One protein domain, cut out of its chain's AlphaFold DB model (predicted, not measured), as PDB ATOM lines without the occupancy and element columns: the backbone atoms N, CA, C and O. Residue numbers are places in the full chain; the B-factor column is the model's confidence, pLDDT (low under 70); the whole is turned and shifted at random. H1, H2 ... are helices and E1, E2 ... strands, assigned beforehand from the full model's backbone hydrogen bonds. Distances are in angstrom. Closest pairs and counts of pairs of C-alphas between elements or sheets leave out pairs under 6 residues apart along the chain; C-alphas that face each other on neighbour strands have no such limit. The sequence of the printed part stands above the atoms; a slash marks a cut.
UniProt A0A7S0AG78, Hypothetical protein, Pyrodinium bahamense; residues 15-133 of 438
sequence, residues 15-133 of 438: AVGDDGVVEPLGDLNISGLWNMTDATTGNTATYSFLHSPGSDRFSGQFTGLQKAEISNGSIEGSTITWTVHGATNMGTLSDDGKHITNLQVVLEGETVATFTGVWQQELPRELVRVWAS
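What this domain is: This is residues 15 to 133 of the 438 residues of the protein "Hypothetical protein" of Pyrodinium bahamense (UniProt A0A7S0AG78). Eight strands, E2 to E9, stand side by side round a closed barrel, each joined to the next in the chain by a tight turn, with E9 coming back beside E2 to complete the ring. The short helix H1 packs on the outside of this barrel with its residues 127 to 131, and the small strand E1 lies outside the ring, away from its strands. The printed part has 119 residues, with nine named strands, E1 to E9, followed by one named helix, H1; round the ring run E2 E3 E4 E5 E6 E7 E8 E9 and back to E2, with antiparallel neighbours throughout. The class is mostly strand, and the whole is compact, with a radius of gyration of the C-alphas of 14.0 A and spans of 42 by 36 by 23 A.

Where its parts are: The barrel's first strand, E2, holds residues 32 to 38 and begins at C-alpha 32, at (194.595, 155.884, 256.556). E3 holds residues 44 to 51 and is 21.8 A long from first to last C-alpha. E4 holds residues 57 to 62, and E5, residues 68 to 76, measures 23.2 A. E6 holds residues 79 to 84, and E7 holds residues 87 to 93. E8, residues 99 to 107, measures 22.7 A and bends by 61 degrees at residue 102. E9, residues 110 to 121, is the longest strand, 31.6 A, and ends at C-alpha 121, at (197.315, 159.667, 253.490). H1 holds residues 125 to 131 and is 10.3 A long, with C-alpha 131 at (197.171, 147.454, 264.218). E1 is residues 22 to 24, 6.9 A long.

How they stand to each other: E2 to E9 form a meander, each strand the antiparallel neighbour of the one before, and each two that follow each other are a hairpin. In the hairpin of E2 and E3, N 34 and O 47 are 2.8 A apart, within hydrogen-bond range. E4 lies on the other side of E3 from E2, with N 50 and O 59 at 2.8 A. E4 and E5 have N 70 and O 60 at 2.9 A. E5 and E6 run at 163 degrees between their directions, with N 74 and O 81 at 2.8 A. E6 and E7 have N 89 and O 82 at 2.7 A. E7 and E8 have N 101 and O 92 at 2.8 A, and E8 and E9 have N 105 and O 113 at 2.9 A. The ring is closed by E9 and E2, antiparallel at 140 degrees, with N 37 and O 116 at 2.7 A. Across the barrel, E2 and E6 are apart, as are E5 and E9. H1 is on the barrel and outside it, at a height over the sheet of 10.0 A. It lies over E3, but only just, with 3 of its C-alphas falling on that strand, and runs across the strands at 68 degrees to E3 on the local plane. The closest C-alphas of E3 and H1 are those of Leu 50 and Trp 131, 7.3 A apart. In H1 every O i to N i+4 pair is within hydrogen-bond range. E1 pairs with no named strand, but its residues 22 to 23 form a short antiparallel pairing with residues 15 to 16. E1 and E2 are apart.

The domain as a whole: The two C-alphas farthest apart are those of Val 21 and Leu 65, at 42.6 A. The printed part runs from residue 15 to 133 of a chain of 438 residues and has no cut. No link is long; E1 to E2, with 7 residues, is short, and the other links are tight. The mean pLDDT of the printed part is 86.0, with values under 70 at residues 15 to 26 and 125 to 133, which hold E1 and H1.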
ATOM      1  N   ALA A  15     174.986 148.962 249.415       41.41
ATOM      2  CA  ALA A  15     174.544 150.349 249.544       41.41
ATOM      3  C   ALA A  15     173.228 150.537 248.781       41.41
ATOM      4  O   ALA A  15     173.071 150.013 247.679       41.41
ATOM      5  N   VAL A  16     172.284 151.279 249.363       40.12
ATOM      6  CA  VAL A  16     171.026 151.652 248.700       40.12
ATOM      7  C   VAL A  16     171.189 153.066 248.156       40.12
ATOM      8  O   VAL A  16     171.301 154.009 248.937       40.12
ATOM      9  N   GLY A  17     171.224 153.207 246.831       37.66
ATOM     10  CA  GLY A  17     171.225 154.513 246.176       37.66
ATOM     11  C   GLY A  17     169.905 155.264 246.380       37.66
ATOM     12  O   GLY A  17     168.874 154.667 246.695       37.66
ATOM     13  N   ASP A  18     169.908 156.579 246.144       41.28
ATOM     14  CA  ASP A  18     168.703 157.432 246.200       41.28
ATOM     15  C   ASP A  18     167.600 157.000 245.204       41.28
ATOM     16  O   ASP A  18     166.443 157.413 245.315       41.28
ATOM     17  N   ASP A  19     167.939 156.153 244.229       57.59
ATOM     18  CA  ASP A  19     167.036 155.528 243.258       57.59
ATOM     19  C   ASP A  19     166.535 154.129 243.678       57.59
ATOM     20  O   ASP A  19     165.741 153.510 242.963       57.59
ATOM     21  N   GLY A  20     166.958 153.636 244.847       52.00
ATOM     22  CA  GLY A  20     166.624 152.314 245.370       52.00
ATOM     23  C   GLY A  20     167.393 151.164 244.718       52.00
ATOM     24  O   GLY A  20     167.061 150.003 244.977       52.00
ATOM     25  N   VAL A  21     168.394 151.447 243.877       47.84
ATOM     26  CA  VAL A  21     169.268 150.421 243.303       47.84
ATOM     27  C   VAL A  21     170.316 150.033 244.339       47.84
ATOM     28  O   VAL A  21     170.916 150.875 245.006       47.84
ATOM     29  N   VAL A  22     170.485 148.724 244.497       39.91
ATOM     30  CA  VAL A  22     171.396 148.140 245.468       39.91
ATOM     31  C   VAL A  22     172.651 147.678 244.736       39.91
ATOM     32  O   VAL A  22     172.593 146.688 244.006       39.91
ATOM     33  N   GLU A  23     173.765 148.385 244.914       44.81
ATOM     34  CA  GLU A  23     175.058 148.004 244.333       44.81
ATOM     35  C   GLU A  23     176.030 147.507 245.420       44.81
ATOM     36  O   GLU A  23     175.944 147.950 246.574       44.81
ATOM     37  N   PRO A  24     176.938 146.566 245.090       53.59
ATOM     38  CA  PRO A  24     178.011 146.175 245.994       53.59
ATOM     39  C   PRO A  24     178.825 147.415 246.362       53.59
ATOM     40  O   PRO A  24     179.326 148.105 245.472       53.59
ATOM     41  N   LEU A  25     179.011 147.677 247.656       52.75
ATOM     42  CA  LEU A  25     180.149 148.491 248.069       52.75
ATOM     43  C   LEU A  25     181.383 147.738 247.570       52.75
ATOM     44  O   LEU A  25     181.607 146.599 247.976       52.75
ATOM     45  N   GLY A  26     182.096 148.312 246.599       59.69
ATOM     46  CA  GLY A  26     183.297 147.709 246.017       59.69
ATOM     47  C   GLY A  26     184.412 147.537 247.052       59.69
ATOM     48  O   GLY A  26     184.163 147.521 248.253       59.69
ATOM     49  N   ASP A  27     185.664 147.461 246.601       74.62
ATOM     50  CA  ASP A  27     186.876 147.381 247.438       74.62
ATOM     51  C   ASP A  27     187.125 148.658 248.288       74.62
ATOM     52  O   ASP A  27     188.218 149.230 248.304       74.62
ATOM     53  N   LEU A  28     186.099 149.160 248.975       85.62
ATOM     54  CA  LEU A  28     186.111 150.349 249.799       85.62
ATOM     55  C   LEU A  28     187.127 150.151 250.921       85.62
ATOM     56  O   LEU A  28     186.978 149.287 251.785       85.62
ATOM     57  N   ASN A  29     188.170 150.975 250.916       91.12
ATOM     58  CA  ASN A  29     189.207 150.951 251.932       91.12
ATOM     59  C   ASN A  29     189.371 152.329 252.576       91.12
ATOM     60  O   ASN A  29     189.985 153.239 252.003       91.12
ATOM     61  N   ILE A  30     188.853 152.457 253.797       95.88
ATOM     62  CA  ILE A  30     188.971 153.680 254.598       95.88
ATOM     63  C   ILE A  30     190.265 153.742 255.422       95.88
ATOM     64  O   ILE A  30     190.455 154.698 256.176       95.88
ATOM     65  N   SER A  31     191.168 152.763 255.290       94.06
ATOM     66  CA  SER A  31     192.446 152.761 256.006       94.06
ATOM     67  C   SER A  31     193.264 154.012 255.687       94.06
ATOM     68  O   SER A  31     193.437 154.376 254.520       94.06
ATOM     69  N   GLY A  32     193.791 154.675 256.712       95.00
ATOM     70  CA  GLY A  32     194.595 155.884 256.556       95.00
ATOM     71  C   GLY A  32     194.464 156.867 257.708       95.00
ATOM     72  O   GLY A  32     193.766 156.633 258.693       95.00
ATOM     73  N   LEU A  33     195.150 157.995 257.560       95.44
ATOM     74  CA  LEU A  33     194.983 159.157 258.420       95.44
ATOM     75  C   LEU A  33     193.828 160.023 257.919       95.44
ATOM     76  O   LEU A  33     193.718 160.306 256.728       95.44
ATOM     77  N   TRP A  34     193.006 160.482 258.850       97.62
ATOM     78  CA  TRP A  34     191.805 161.270 258.624       97.62
ATOM     79  C   TRP A  34     191.867 162.560 259.426       97.62
ATOM     80  O   TRP A  34     192.200 162.536 260.607       97.62
ATOM     81  N   ASN A  35     191.480 163.674 258.811       97.50
ATOM     82  CA  ASN A  35     191.260 164.933 259.514       97.50
ATOM     83  C   ASN A  35     189.761 165.208 259.613       97.50
ATOM     84  O   ASN A  35     189.099 165.381 258.592       97.50
ATOM     85  N   MET A  36     189.248 165.278 260.837       97.69
ATOM     86  CA  MET A  36     187.877 165.664 261.155       97.69
ATOM     87  C   MET A  36     187.854 167.143 261.534       97.69
ATOM     88  O   MET A  36     188.524 167.535 262.483       97.69
ATOM     89  N   THR A  37     187.102 167.968 260.815       97.38
ATOM     90  CA  THR A  37     186.995 169.417 261.038       97.38
ATOM     91  C   THR A  37     185.655 169.748 261.674       97.38
ATOM     92  O   THR A  37     184.617 169.435 261.099       97.38
ATOM     93  N   ASP A  38     185.673 170.374 262.848       97.06
ATOM     94  CA  ASP A  38     184.480 170.842 263.556       97.06
ATOM     95  C   ASP A  38     183.796 171.953 262.745       97.06
ATOM     96  O   ASP A  38     184.419 172.961 262.403       97.06
ATOM     97  N   ALA A  39     182.509 171.788 262.442       95.12
ATOM     98  CA  ALA A  39     181.759 172.715 261.598       95.12
ATOM     99  C   ALA A  39     181.532 174.097 262.244       95.12
ATOM    100  O   ALA A  39     181.300 175.077 261.537       95.12
ATOM    101  N   THR A  40     181.587 174.185 263.574       95.19
ATOM    102  CA  THR A  40     181.371 175.420 264.339       95.19
ATOM    103  C   THR A  40     182.686 176.130 264.626       95.19
ATOM    104  O   THR A  40     182.784 177.347 264.462       95.19
ATOM    105  N   THR A  41     183.696 175.385 265.081       96.69
ATOM    106  CA  THR A  41     184.964 175.970 265.540       96.69
ATOM    107  C   THR A  41     186.047 175.995 264.463       96.69
ATOM    108  O   THR A  41     186.992 176.771 264.579       96.69
ATOM    109  N   GLY A  42     185.928 175.168 263.420       96.69
ATOM    110  CA  GLY A  42     186.964 174.970 262.405       96.69
ATOM    111  C   GLY A  42     188.186 174.199 262.912       96.69
ATOM    112  O   GLY A  42     189.152 174.031 262.168       96.69
ATOM    113  N   ASN A  43     188.169 173.735 264.165       95.19
ATOM    114  CA  ASN A  43     189.259 172.954 264.732       95.19
ATOM    115  C   ASN A  43     189.326 171.577 264.077       95.19
ATOM    116  O   ASN A  43     188.298 170.958 263.803       95.19
ATOM    117  N   THR A  44     190.544 171.083 263.870       95.50
ATOM    118  CA  THR A  44     190.783 169.766 263.288       95.50
ATOM    119  C   THR A  44     191.216 168.754 264.343       95.50
ATOM    120  O   THR A  44     191.967 169.051 265.270       95.50
ATOM    121  N   ALA A  45     190.731 167.532 264.179       94.50
ATOM    122  CA  ALA A  45     191.051 166.359 264.967       94.50
ATOM    123  C   ALA A  45     191.563 165.267 264.027       94.50
ATOM    124  O   ALA A  45     190.922 164.979 263.019       94.50
ATOM    125  N   THR A  46     192.692 164.643 264.354       95.62
ATOM    126  CA  THR A  46     193.264 163.594 263.505       95.62
ATOM    127  C   THR A  46     192.922 162.212 264.047       95.62
ATOM    128  O   THR A  46     193.113 161.915 265.230       95.62
ATOM    129  N   TYR A  47     192.439 161.358 263.157       96.06
ATOM    130  CA  TYR A  47     192.162 159.955 263.406       96.06
ATOM    131  C   TYR A  47     193.019 159.099 262.492       96.06
ATOM    132  O   TYR A  47     193.428 159.519 261.413       96.06
ATOM    133  N   SER A  48     193.262 157.878 262.918       93.94
ATOM    134  CA  SER A  48     193.899 156.855 262.117       93.94
ATOM    135  C   SER A  48     192.958 155.669 262.056       93.94
ATOM    136  O   SER A  48     192.648 155.098 263.093       93.94
ATOM    137  N   PHE A  49     192.463 155.330 260.871       95.44
ATOM    138  CA  PHE A  49     191.570 154.192 260.670       95.44
ATOM    139  C   PHE A  49     192.330 153.056 260.012       95.44
ATOM    140  O   PHE A  49     193.176 153.286 259.146       95.44
ATOM    141  N   LEU A  50     191.990 151.833 260.394       90.00
ATOM    142  CA  LEU A  50     192.437 150.627 259.730       90.00
ATOM    143  C   LEU A  50     191.214 149.747 259.447       90.00
ATOM    144  O   LEU A  50     190.372 149.520 260.312       90.00
ATOM    145  N   HIS A  51     191.094 149.323 258.196       92.06
ATOM    146  CA  HIS A  51     189.906 148.706 257.626       92.06
ATOM    147  C   HIS A  51     190.304 147.697 256.551       92.06
ATOM    148  O   HIS A  51     191.049 148.025 255.624       92.06
ATOM    149  N   SER A  52     189.768 146.488 256.653       83.31
ATOM    150  CA  SER A  52     189.917 145.470 255.616       83.31
ATOM    151  C   SER A  52     188.875 145.710 254.519       83.31
ATOM    152  O   SER A  52     187.692 145.778 254.848       83.31
ATOM    153  N   PRO A  53     189.262 145.833 253.233       86.38
ATOM    154  CA  PRO A  53     188.301 145.980 252.140       86.38
ATOM    155  C   PRO A  53     187.207 144.904 252.193       86.38
ATOM    156  O   PRO A  53     187.509 143.722 252.354       86.38
ATOM    157  N   GLY A  54     185.944 145.324 252.090       81.25
ATOM    158  CA  GLY A  54     184.773 144.443 252.176       81.25
ATOM    159  C   GLY A  54     184.305 144.084 253.595       81.25
ATOM    160  O   GLY A  54     183.277 143.426 253.728       81.25
ATOM    161  N   SER A  55     185.011 144.506 254.648       85.06
ATOM    162  CA  SER A  55     184.543 144.355 256.031       85.06
ATOM    163  C   SER A  55     183.509 145.427 256.391       85.06
ATOM    164  O   SER A  55     183.535 146.539 255.875       85.06
ATOM    165  N   ASP A  56     182.605 145.105 257.312       90.69
ATOM    166  CA  ASP A  56     181.706 146.059 257.966       90.69
ATOM    167  C   ASP A  56     182.309 146.602 259.272       90.69
ATOM    168  O   ASP A  56     181.653 147.363 259.982       90.69
ATOM    169  N   ARG A  57     183.545 146.215 259.617       91.44
ATOM    170  CA  ARG A  57     184.250 146.595 260.846       91.44
ATOM    171  C   ARG A  57     185.556 147.312 260.548       91.44
ATOM    172  O   ARG A  57     186.300 146.954 259.639       91.44
ATOM    173  N   PHE A  58     185.885 148.280 261.393       93.50
ATOM    174  CA  PHE A  58     187.188 148.941 261.385       93.50
ATOM    175  C   PHE A  58     187.644 149.255 262.811       93.50
ATOM    176  O   PHE A  58     186.851 149.255 263.753       93.50
ATOM    177  N   SER A  59     188.932 149.532 262.971       89.62
ATOM    178  CA  SER A  59     189.515 150.021 264.222       89.62
ATOM    179  C   SER A  59     190.353 151.259 263.942       89.62
ATOM    180  O   SER A  59     190.476 151.718 262.801       89.62
ATOM    181  N   GLY A  60     190.913 151.839 264.994       92.44
ATOM    182  CA  GLY A  60     191.759 152.997 264.839       92.44
ATOM    183  C   GLY A  60     192.121 153.659 266.149       92.44
ATOM    184  O   GLY A  60     191.826 153.157 267.233       92.44
ATOM    185  N   GLN A  61     192.735 154.828 266.037       91.62
ATOM    186  CA  GLN A  61     193.052 155.671 267.177       91.62
ATOM    187  C   GLN A  61     192.688 157.121 266.876       91.62
ATOM    188  O   GLN A  61     192.816 157.622 265.759       91.62
ATOM    189  N   PHE A  62     192.244 157.819 267.909       92.12
ATOM    190  CA  PHE A  62     192.215 159.267 267.939       92.12
ATOM    191  C   PHE A  62     193.591 159.769 268.371       92.12
ATOM    192  O   PHE A  62     194.096 159.396 269.428       92.12
ATOM    193  N   THR A  63     194.202 160.622 267.552       85.88
ATOM    194  CA  THR A  63     195.588 161.098 267.732       85.88
ATOM    195  C   THR A  63     195.671 162.528 268.277       85.88
ATOM    196  O   THR A  63     196.708 163.178 268.177       85.88
ATOM    197  N   GLY A  64     194.578 163.034 268.862       79.31
ATOM    198  CA  GLY A  64     194.545 164.347 269.507       79.31
ATOM    199  C   GLY A  64     195.354 164.422 270.811       79.31
ATOM    200  O   GLY A  64     196.137 163.535 271.143       79.31
ATOM    201  N   LEU A  65     195.137 165.492 271.588       72.69
ATOM    202  CA  LEU A  65     195.866 165.764 272.844       72.69
ATOM    203  C   LEU A  65     195.811 164.615 273.861       72.69
ATOM    204  O   LEU A  65     196.725 164.460 274.666       72.69
ATOM    205  N   GLN A  66     194.741 163.824 273.828       83.38
ATOM    206  CA  GLN A  66     194.605 162.595 274.596       83.38
ATOM    207  C   GLN A  66     194.361 161.461 273.615       83.38
ATOM    208  O   GLN A  66     193.250 161.326 273.094       83.38
ATOM    209  N   LYS A  67     195.408 160.674 273.353       86.44
ATOM    210  CA  LYS A  67     195.292 159.474 272.527       86.44
ATOM    211  C   LYS A  67     194.230 158.547 273.114       86.44
ATOM    212  O   LYS A  67     194.195 158.346 274.327       86.44
ATOM    213  N   ALA A  68     193.386 157.995 272.255       89.06
ATOM    214  CA  ALA A  68     192.428 156.967 272.637       89.06
ATOM    215  C   ALA A  68     192.169 156.010 271.490       89.06
ATOM    216  O   ALA A  68     192.181 156.401 270.323       89.06
ATOM    217  N   GLU A  69     191.904 154.761 271.845       89.50
ATOM    218  CA  GLU A  69     191.488 153.749 270.890       89.50
ATOM    219  C   GLU A  69     190.043 153.965 270.461       89.50
ATOM    220  O   GLU A  69     189.187 154.416 271.230       89.50
ATOM    221  N   ILE A  70     189.789 153.638 269.200       94.00
ATOM    222  CA  ILE A  70     188.447 153.565 268.654       94.00
ATOM    223  C   ILE A  70     187.865 152.196 268.991       94.00
ATOM    224  O   ILE A  70     188.466 151.169 268.684       94.00
ATOM    225  N   SER A  71     186.663 152.181 269.554       88.00
ATOM    226  CA  SER A  71     185.872 150.967 269.756       88.00
ATOM    227  C   SER A  71     184.604 150.988 268.906       88.00
ATOM    228  O   SER A  71     184.154 152.043 268.458       88.00
ATOM    229  N   ASN A  72     184.018 149.812 268.661       91.69
ATOM    230  CA  ASN A  72     182.761 149.656 267.917       91.69
ATOM    231  C   ASN A  72     182.752 150.330 266.529       91.69
ATOM    232  O   ASN A  72     181.721 150.859 266.121       91.69
ATOM    233  N   GLY A  73     183.886 150.338 265.820       95.25
ATOM    234  CA  GLY A  73     183.948 150.841 264.450       95.25
ATOM    235  C   GLY A  73     183.137 149.951 263.509       95.25
ATOM    236  O   GLY A  73     183.404 148.749 263.418       95.25
ATOM    237  N   SER A  74     182.139 150.515 262.831       95.38
ATOM    238  CA  SER A  74     181.317 149.809 261.850       95.38
ATOM    239  C   SER A  74     180.937 150.654 260.634       95.38
ATOM    240  O   SER A  74     180.819 151.878 260.731       95.38
ATOM    241  N   ILE A  75     180.706 149.987 259.503       95.50
ATOM    242  CA  ILE A  75     180.217 150.570 258.250       95.50
ATOM    243  C   ILE A  75     178.968 149.799 257.808       95.50
ATOM    244  O   ILE A  75     179.040 148.603 257.548       95.50
ATOM    245  N   GLU A  76     177.827 150.479 257.710       94.25
ATOM    246  CA  GLU A  76     176.562 149.918 257.221       94.25
ATOM    247  C   GLU A  76     176.033 150.781 256.068       94.25
ATOM    248  O   GLU A  76     175.569 151.911 256.261       94.25
ATOM    249  N   GLY A  77     176.149 150.276 254.836       93.00
ATOM    250  CA  GLY A  77     175.901 151.080 253.640       93.00
ATOM    251  C   GLY A  77     176.892 152.248 253.562       93.00
ATOM    252  O   GLY A  77     178.102 152.049 253.609       93.00
ATOM    253  N   SER A  78     176.381 153.479 253.484       95.06
ATOM    254  CA  SER A  78     177.186 154.705 253.579       95.06
ATOM    255  C   SER A  78     177.341 155.223 255.013       95.06
ATOM    256  O   SER A  78     177.996 156.239 255.229       95.06
ATOM    257  N   THR A  79     176.749 154.570 256.016       96.56
ATOM    258  CA  THR A  79     176.824 155.031 257.407       96.56
ATOM    259  C   THR A  79     178.071 154.475 258.074       96.56
ATOM    260  O   THR A  79     178.261 153.265 258.122       96.56
ATOM    261  N   ILE A  80     178.901 155.349 258.637       97.81
ATOM    262  CA  ILE A  80     180.088 154.981 259.412       97.81
ATOM    263  C   ILE A  80     179.886 155.381 260.875       97.81
ATOM    264  O   ILE A  80     179.526 156.524 261.160       97.81
ATOM    265  N   THR A  81     180.107 154.446 261.802       97.56
ATOM    266  CA  THR A  81     179.917 154.653 263.247       97.56
ATOM    267  C   THR A  81     181.128 154.175 264.034       97.56
ATOM    268  O   THR A  81     181.713 153.157 263.688       97.56
ATOM    269  N   TRP A  82     181.523 154.895 265.085       97.88
ATOM    270  CA  TRP A  82     182.555 154.447 266.024       97.88
ATOM    271  C   TRP A  82     182.480 155.166 267.371       97.88
ATOM    272  O   TRP A  82     181.888 156.233 267.491       97.88
ATOM    273  N   THR A  83     183.111 154.617 268.407       96.31
ATOM    274  CA  THR A  83     183.150 155.203 269.754       96.31
ATOM    275  C   THR A  83     184.572 155.616 270.127       96.31
ATOM    276  O   THR A  83     185.516 154.862 269.905       96.31
ATOM    277  N   VAL A  84     184.734 156.803 270.715       95.75
ATOM    278  CA  VAL A  84     186.002 157.256 271.311       95.75
ATOM    279  C   VAL A  84     185.716 158.143 272.519       95.75
ATOM    280  O   VAL A  84     184.793 158.954 272.478       95.75
ATOM    281  N   HIS A  85     186.471 157.983 273.611       93.25
ATOM    282  CA  HIS A  85     186.267 158.746 274.860       93.25
ATOM    283  C   HIS A  85     184.815 158.711 275.387       93.25
ATOM    284  O   HIS A  85     184.321 159.684 275.950       93.25
ATOM    285  N   GLY A  86     184.109 157.597 275.170       92.38
ATOM    286  CA  GLY A  86     182.701 157.428 275.558       92.38
ATOM    287  C   GLY A  86     181.678 158.144 274.664       92.38
ATOM    288  O   GLY A  86     180.482 157.994 274.900       92.38
ATOM    289  N   ALA A  87     182.112 158.882 273.637       96.19
ATOM    290  CA  ALA A  87     181.238 159.519 272.657       96.19
ATOM    291  C   ALA A  87     181.089 158.653 271.398       96.19
ATOM    292  O   ALA A  87     182.077 158.137 270.864       96.19
ATOM    293  N   THR A  88     179.859 158.542 270.896       97.69
ATOM    294  CA  THR A  88     179.540 157.862 269.636       97.69
ATOM    295  C   THR A  88     179.619 158.856 268.489       97.69
ATOM    296  O   THR A  88     178.982 159.903 268.505       97.69
ATOM    297  N   ASN A  89     180.390 158.518 267.471       97.94
ATOM    298  CA  ASN A  89     180.601 159.295 266.264       97.94
ATOM    299  C   ASN A  89     179.854 158.587 265.139       97.94
ATOM    300  O   ASN A  89     180.068 157.394 264.943       97.94
ATOM    301  N   MET A  90     178.986 159.294 264.423       98.19
ATOM    302  CA  MET A  90     178.181 158.727 263.341       98.19
ATOM    303  C   MET A  90     178.152 159.694 262.163       98.19
ATOM    304  O   MET A  90     177.785 160.851 262.337       98.19
ATOM    305  N   GLY A  91     178.536 159.246 260.971       97.62
ATOM    306  CA  GLY A  91     178.566 160.082 259.771       97.62
ATOM    307  C   GLY A  91     178.230 159.316 258.500       97.62
ATOM    308  O   GLY A  91     177.989 158.112 258.524       97.62
ATOM    309  N   THR A  92     178.228 160.033 257.381       97.56
ATOM    310  CA  THR A  92     177.977 159.484 256.046       97.56
ATOM    311  C   THR A  92     179.267 159.496 255.238       97.56
ATOM    312  O   THR A  92     179.808 160.563 254.943       97.56
ATOM    313  N   LEU A  93     179.762 158.316 254.894       97.25
ATOM    314  CA  LEU A  93     180.923 158.096 254.048       97.25
ATOM    315  C   LEU A  93     180.550 158.302 252.571       97.25
ATOM    316  O   LEU A  93     179.499 157.848 252.123       97.25
ATOM    317  N   SER A  94     181.401 158.997 251.823       95.38
ATOM    318  CA  SER A  94     181.272 159.155 250.372       95.38
ATOM    319  C   SER A  94     181.628 157.877 249.610       95.38
ATOM    320  O   SER A  94     182.376 157.037 250.107       95.38
ATOM    321  N   ASP A  95     181.176 157.783 248.358       92.12
ATOM    322  CA  ASP A  95     181.405 156.623 247.480       92.12
ATOM    323  C   ASP A  95     182.895 156.316 247.229       92.12
ATOM    324  O   ASP A  95     183.268 155.169 247.001       92.12
ATOM    325  N   ASP A  96     183.769 157.327 247.292       92.56
ATOM    326  CA  ASP A  96     185.223 157.149 247.168       92.56
ATOM    327  C   ASP A  96     185.891 156.631 248.458       92.56
ATOM    328  O   ASP A  96     187.077 156.291 248.452       92.56
ATOM    329  N   GLY A  97     185.160 156.590 249.578       93.62
ATOM    330  CA  GLY A  97     185.684 156.231 250.892       93.62
ATOM    331  C   GLY A  97     186.697 157.219 251.461       93.62
ATOM    332  O   GLY A  97     187.459 156.849 252.356       93.62
ATOM    333  N   LYS A  98     186.763 158.450 250.936       96.94
ATOM    334  CA  LYS A  98     187.755 159.472 251.317       96.94
ATOM    335  C   LYS A  98     187.159 160.701 251.995       96.94
ATOM    336  O   LYS A  98     187.919 161.530 252.498       96.94
ATOM    337  N   HIS A  99     185.835 160.802 252.081       97.75
ATOM    338  CA  HIS A  99     185.154 161.898 252.760       97.75
ATOM    339  C   HIS A  99     184.077 161.373 253.707       97.75
ATOM    340  O   HIS A  99     183.356 160.431 253.396       97.75
ATOM    341  N   ILE A 100     183.948 162.012 254.866       98.00
ATOM    342  CA  ILE A 100     182.854 161.777 255.807       98.00
ATOM    343  C   ILE A 100     182.098 163.089 255.964       98.00
ATOM    344  O   ILE A 100     182.668 164.129 256.290       98.00
ATOM    345  N   THR A 101     180.799 163.051 255.729       97.75
ATOM    346  CA  THR A 101     179.899 164.197 255.854       97.75
ATOM    347  C   THR A 101     178.897 163.953 256.970       97.75
ATOM    348  O   THR A 101     178.732 162.822 257.424       97.75
ATOM    349  N   ASN A 102     178.247 165.019 257.444       96.69
ATOM    350  CA  ASN A 102     177.233 164.946 258.498       96.69
ATOM    351  C   ASN A 102     177.698 164.177 259.752       96.69
ATOM    352  O   ASN A 102     176.889 163.510 260.389       96.69
ATOM    353  N   LEU A 103     178.991 164.249 260.100       97.81
ATOM    354  CA  LEU A 103     179.538 163.512 261.235       97.81
ATOM    355  C   LEU A 103     179.025 164.136 262.532       97.81
ATOM    356  O   LEU A 103     179.390 165.257 262.864       97.81
ATOM    357  N   GLN A 104     178.176 163.426 263.259       98.00
ATOM    358  CA  GLN A 104     177.639 163.829 264.551       98.00
ATOM    359  C   GLN A 104     178.406 163.131 265.668       98.00
ATOM    360  O   GLN A 104     178.585 161.914 265.637       98.00
ATOM    361  N   VAL A 105     178.819 163.900 266.672       97.25
ATOM    362  CA  VAL A 105     179.364 163.369 267.924       97.25
ATOM    363  C   VAL A 105     178.257 163.414 268.963       97.25
ATOM    364  O   VAL A 105     177.756 164.490 269.294       97.25
ATOM    365  N   VAL A 106     177.854 162.244 269.445       97.44
ATOM    366  CA  VAL A 106     176.767 162.041 270.399       97.44
ATOM    367  C   VAL A 106     177.352 161.574 271.725       97.44
ATOM    368  O   VAL A 106     178.030 160.548 271.789       97.44
ATOM    369  N   LEU A 107     177.072 162.314 272.793       96.81
ATOM    370  CA  LEU A 107     177.460 161.974 274.158       96.81
ATOM    371  C   LEU A 107     176.197 161.967 275.018       96.81
ATOM    372  O   LEU A 107     175.412 162.907 274.962       96.81
ATOM    373  N   GLU A 108     175.965 160.880 275.757       95.94
ATOM    374  CA  GLU A 108     174.769 160.710 276.607       95.94
ATOM    375  C   GLU A 108     173.425 160.909 275.865       95.94
ATOM    376  O   GLU A 108     172.414 161.281 276.454       95.94
ATOM    377  N   GLY A 109     173.395 160.624 274.558       95.00
ATOM    378  CA  GLY A 109     172.198 160.746 273.718       95.00
ATOM    379  C   GLY A 109     171.967 162.137 273.117       95.00
ATOM    380  O   GLY A 109     171.025 162.301 272.344       95.00
ATOM    381  N   GLU A 110     172.828 163.116 273.406       96.81
ATOM    382  CA  GLU A 110     172.762 164.457 272.825       96.81
ATOM    383  C   GLU A 110     173.892 164.684 271.812       96.81
ATOM    384  O   GLU A 110     175.045 164.320 272.044       96.81
ATOM    385  N   THR A 111     173.576 165.306 270.671       97.31
ATOM    386  CA  THR A 111     174.590 165.731 269.696       97.31
ATOM    387  C   THR A 111     175.350 166.933 270.245       97.31
ATOM    388  O   THR A 111     174.807 168.036 270.319       97.31
ATOM    389  N   VAL A 112     176.616 166.733 270.602       97.56
ATOM    390  CA  VAL A 112     177.469 167.771 271.202       97.56
ATOM    391  C   VAL A 112     178.297 168.537 270.174       97.56
ATOM    392  O   VAL A 112     178.703 169.666 270.436       97.56
ATOM    393  N   ALA A 113     178.547 167.946 269.003       96.94
ATOM    394  CA  ALA A 113     179.313 168.579 267.935       96.94
ATOM    395  C   ALA A 113     179.031 167.939 266.572       96.94
ATOM    396  O   ALA A 113     178.572 166.797 266.480       96.94
ATOM    397  N   THR A 114     179.338 168.682 265.508       97.38
ATOM    398  CA  THR A 114     179.272 168.204 264.127       97.38
ATOM    399  C   THR A 114     180.590 168.447 263.405       97.38
ATOM    400  O   THR A 114     181.247 169.468 263.603       97.38
ATOM    401  N   PHE A 115     180.978 167.496 262.565       97.81
ATOM    402  CA  PHE A 115     182.260 167.467 261.879       97.81
ATOM    403  C   PHE A 115     182.098 167.094 260.399       97.81
ATOM    404  O   PHE A 115     181.066 166.577 259.957       97.81
ATOM    405  N   THR A 116     183.164 167.311 259.635       97.75
ATOM    406  CA  THR A 116     183.405 166.674 258.336       97.75
ATOM    407  C   THR A 116     184.783 166.026 258.334       97.75
ATOM    408  O   THR A 116     185.724 166.573 258.897       97.75
ATOM    409  N   GLY A 117     184.913 164.851 257.729       97.44
ATOM    410  CA  GLY A 117     186.153 164.089 257.646       97.44
ATOM    411  C   GLY A 117     186.742 164.095 256.246       97.44
ATOM    412  O   GLY A 117     186.011 163.922 255.275       97.44
ATOM    413  N   VAL A 118     188.061 164.249 256.143       97.94
ATOM    414  CA  VAL A 118     188.803 164.112 254.881       97.94
ATOM    415  C   VAL A 118     190.000 163.195 255.095       97.94
ATOM    416  O   VAL A 118     190.861 163.474 255.939       97.94
ATOM    417  N   TRP A 119     190.071 162.124 254.312       97.69
ATOM    418  CA  TRP A 119     191.219 161.226 254.258       97.69
ATOM    419  C   TRP A 119     192.451 161.974 253.734       97.69
ATOM    420  O   TRP A 119     192.362 162.752 252.788       97.69
ATOM    421  N   GLN A 120     193.604 161.762 254.362       97.31
ATOM    422  CA  GLN A 120     194.834 162.505 254.077       97.31
ATOM    423  C   GLN A 120     195.869 161.648 253.356       97.31
ATOM    424  O   GLN A 120     196.340 162.004 252.279       97.31
ATOM    425  N   GLN A 121     196.251 160.536 253.977       94.44
ATOM    426  CA  GLN A 121     197.315 159.667 253.490       94.44
ATOM    427  C   GLN A 121     197.149 158.253 254.036       94.44
ATOM    428  O   GLN A 121     196.457 158.031 255.033       94.44
ATOM    429  N   GLU A 122     197.829 157.301 253.405       92.06
ATOM    430  CA  GLU A 122     197.943 155.943 253.923       92.06
ATOM    431  C   GLU A 122     198.649 155.935 255.283       92.06
ATOM    432  O   GLU A 122     199.464 156.810 255.603       92.06
ATOM    433  N   LEU A 123     198.330 154.928 256.094       84.06
ATOM    434  CA  LEU A 123     199.060 154.709 257.331       84.06
ATOM    435  C   LEU A 123     200.516 154.352 257.004       84.06
ATOM    436  O   LEU A 123     200.758 153.517 256.129       84.06
ATOM    437  N   PRO A 124     201.494 154.938 257.714       77.38
ATOM    438  CA  PRO A 124     202.865 154.450 257.694       77.38
ATOM    439  C   PRO A 124     202.894 152.929 257.881       77.38
ATOM    440  O   PRO A 124     202.192 152.401 258.743       77.38
ATOM    441  N   ARG A 125     203.718 152.220 257.096       66.19
ATOM    442  CA  ARG A 125     203.812 150.744 257.137       66.19
ATOM    443  C   ARG A 125     204.049 150.193 258.547       66.19
ATOM    444  O   ARG A 125     203.579 149.106 258.860       66.19
ATOM    445  N   GLU A 126     204.747 150.954 259.383       60.06
ATOM    446  CA  GLU A 126     205.000 150.633 260.791       60.06
ATOM    447  C   GLU A 126     203.704 150.603 261.618       60.06
ATOM    448  O   GLU A 126     203.478 149.655 262.360       60.06
ATOM    449  N   LEU A 127     202.791 151.564 261.418       62.50
ATOM    450  CA  LEU A 127     201.495 151.606 262.112       62.50
ATOM    451  C   LEU A 127     200.517 150.539 261.608       62.50
ATOM    452  O   LEU A 127     199.719 150.022 262.385       62.50
ATOM    453  N   VAL A 128     200.595 150.169 260.325       58.72
ATOM    454  CA  VAL A 128     199.775 149.078 259.766       58.72
ATOM    455  C   VAL A 128     200.107 147.744 260.438       58.72
ATOM    456  O   VAL A 128     199.197 146.968 260.703       58.72
ATOM    457  N   ARG A 129     201.384 147.482 260.748       51.06
ATOM    458  CA  ARG A 129     201.802 146.240 261.420       51.06
ATOM    459  C   ARG A 129     201.294 146.154 262.856       51.06
ATOM    460  O   ARG A 129     200.758 145.121 263.229       51.06
ATOM    461  N   VAL A 130     201.389 147.252 263.608       52.75
ATOM    462  CA  VAL A 130     200.948 147.312 265.013       52.75
ATOM    463  C   VAL A 130     199.432 147.117 265.148       52.75
ATOM    464  O   VAL A 130     198.967 146.562 266.137       52.75
ATOM    465  N   TRP A 131     198.639 147.536 264.156       54.41
ATOM    466  CA  TRP A 131     197.171 147.454 264.218       54.41
ATOM    467  C   TRP A 131     196.551 146.301 263.421       54.41
ATOM    468  O   TRP A 131     195.359 146.040 263.569       54.41
ATOM    469  N   ALA A 132     197.327 145.581 262.607       48.44
ATOM    470  CA  ALA A 132     196.856 144.396 261.888       48.44
ATOM    471  C   ALA A 132     196.510 143.205 262.808       48.44
ATOM    472  O   ALA A 132     196.079 142.168 262.311       48.44
ATOM    473  N   SER A 133     196.597 143.353 264.135       48.41
ATOM    474  CA  SER A 133     196.089 142.390 265.120       48.41
ATOM    475  C   SER A 133     194.552 142.366 265.216       48.41
ATOM    476  O   SER A 133     194.000 142.144 266.300       48.41
TER     477      SER A 133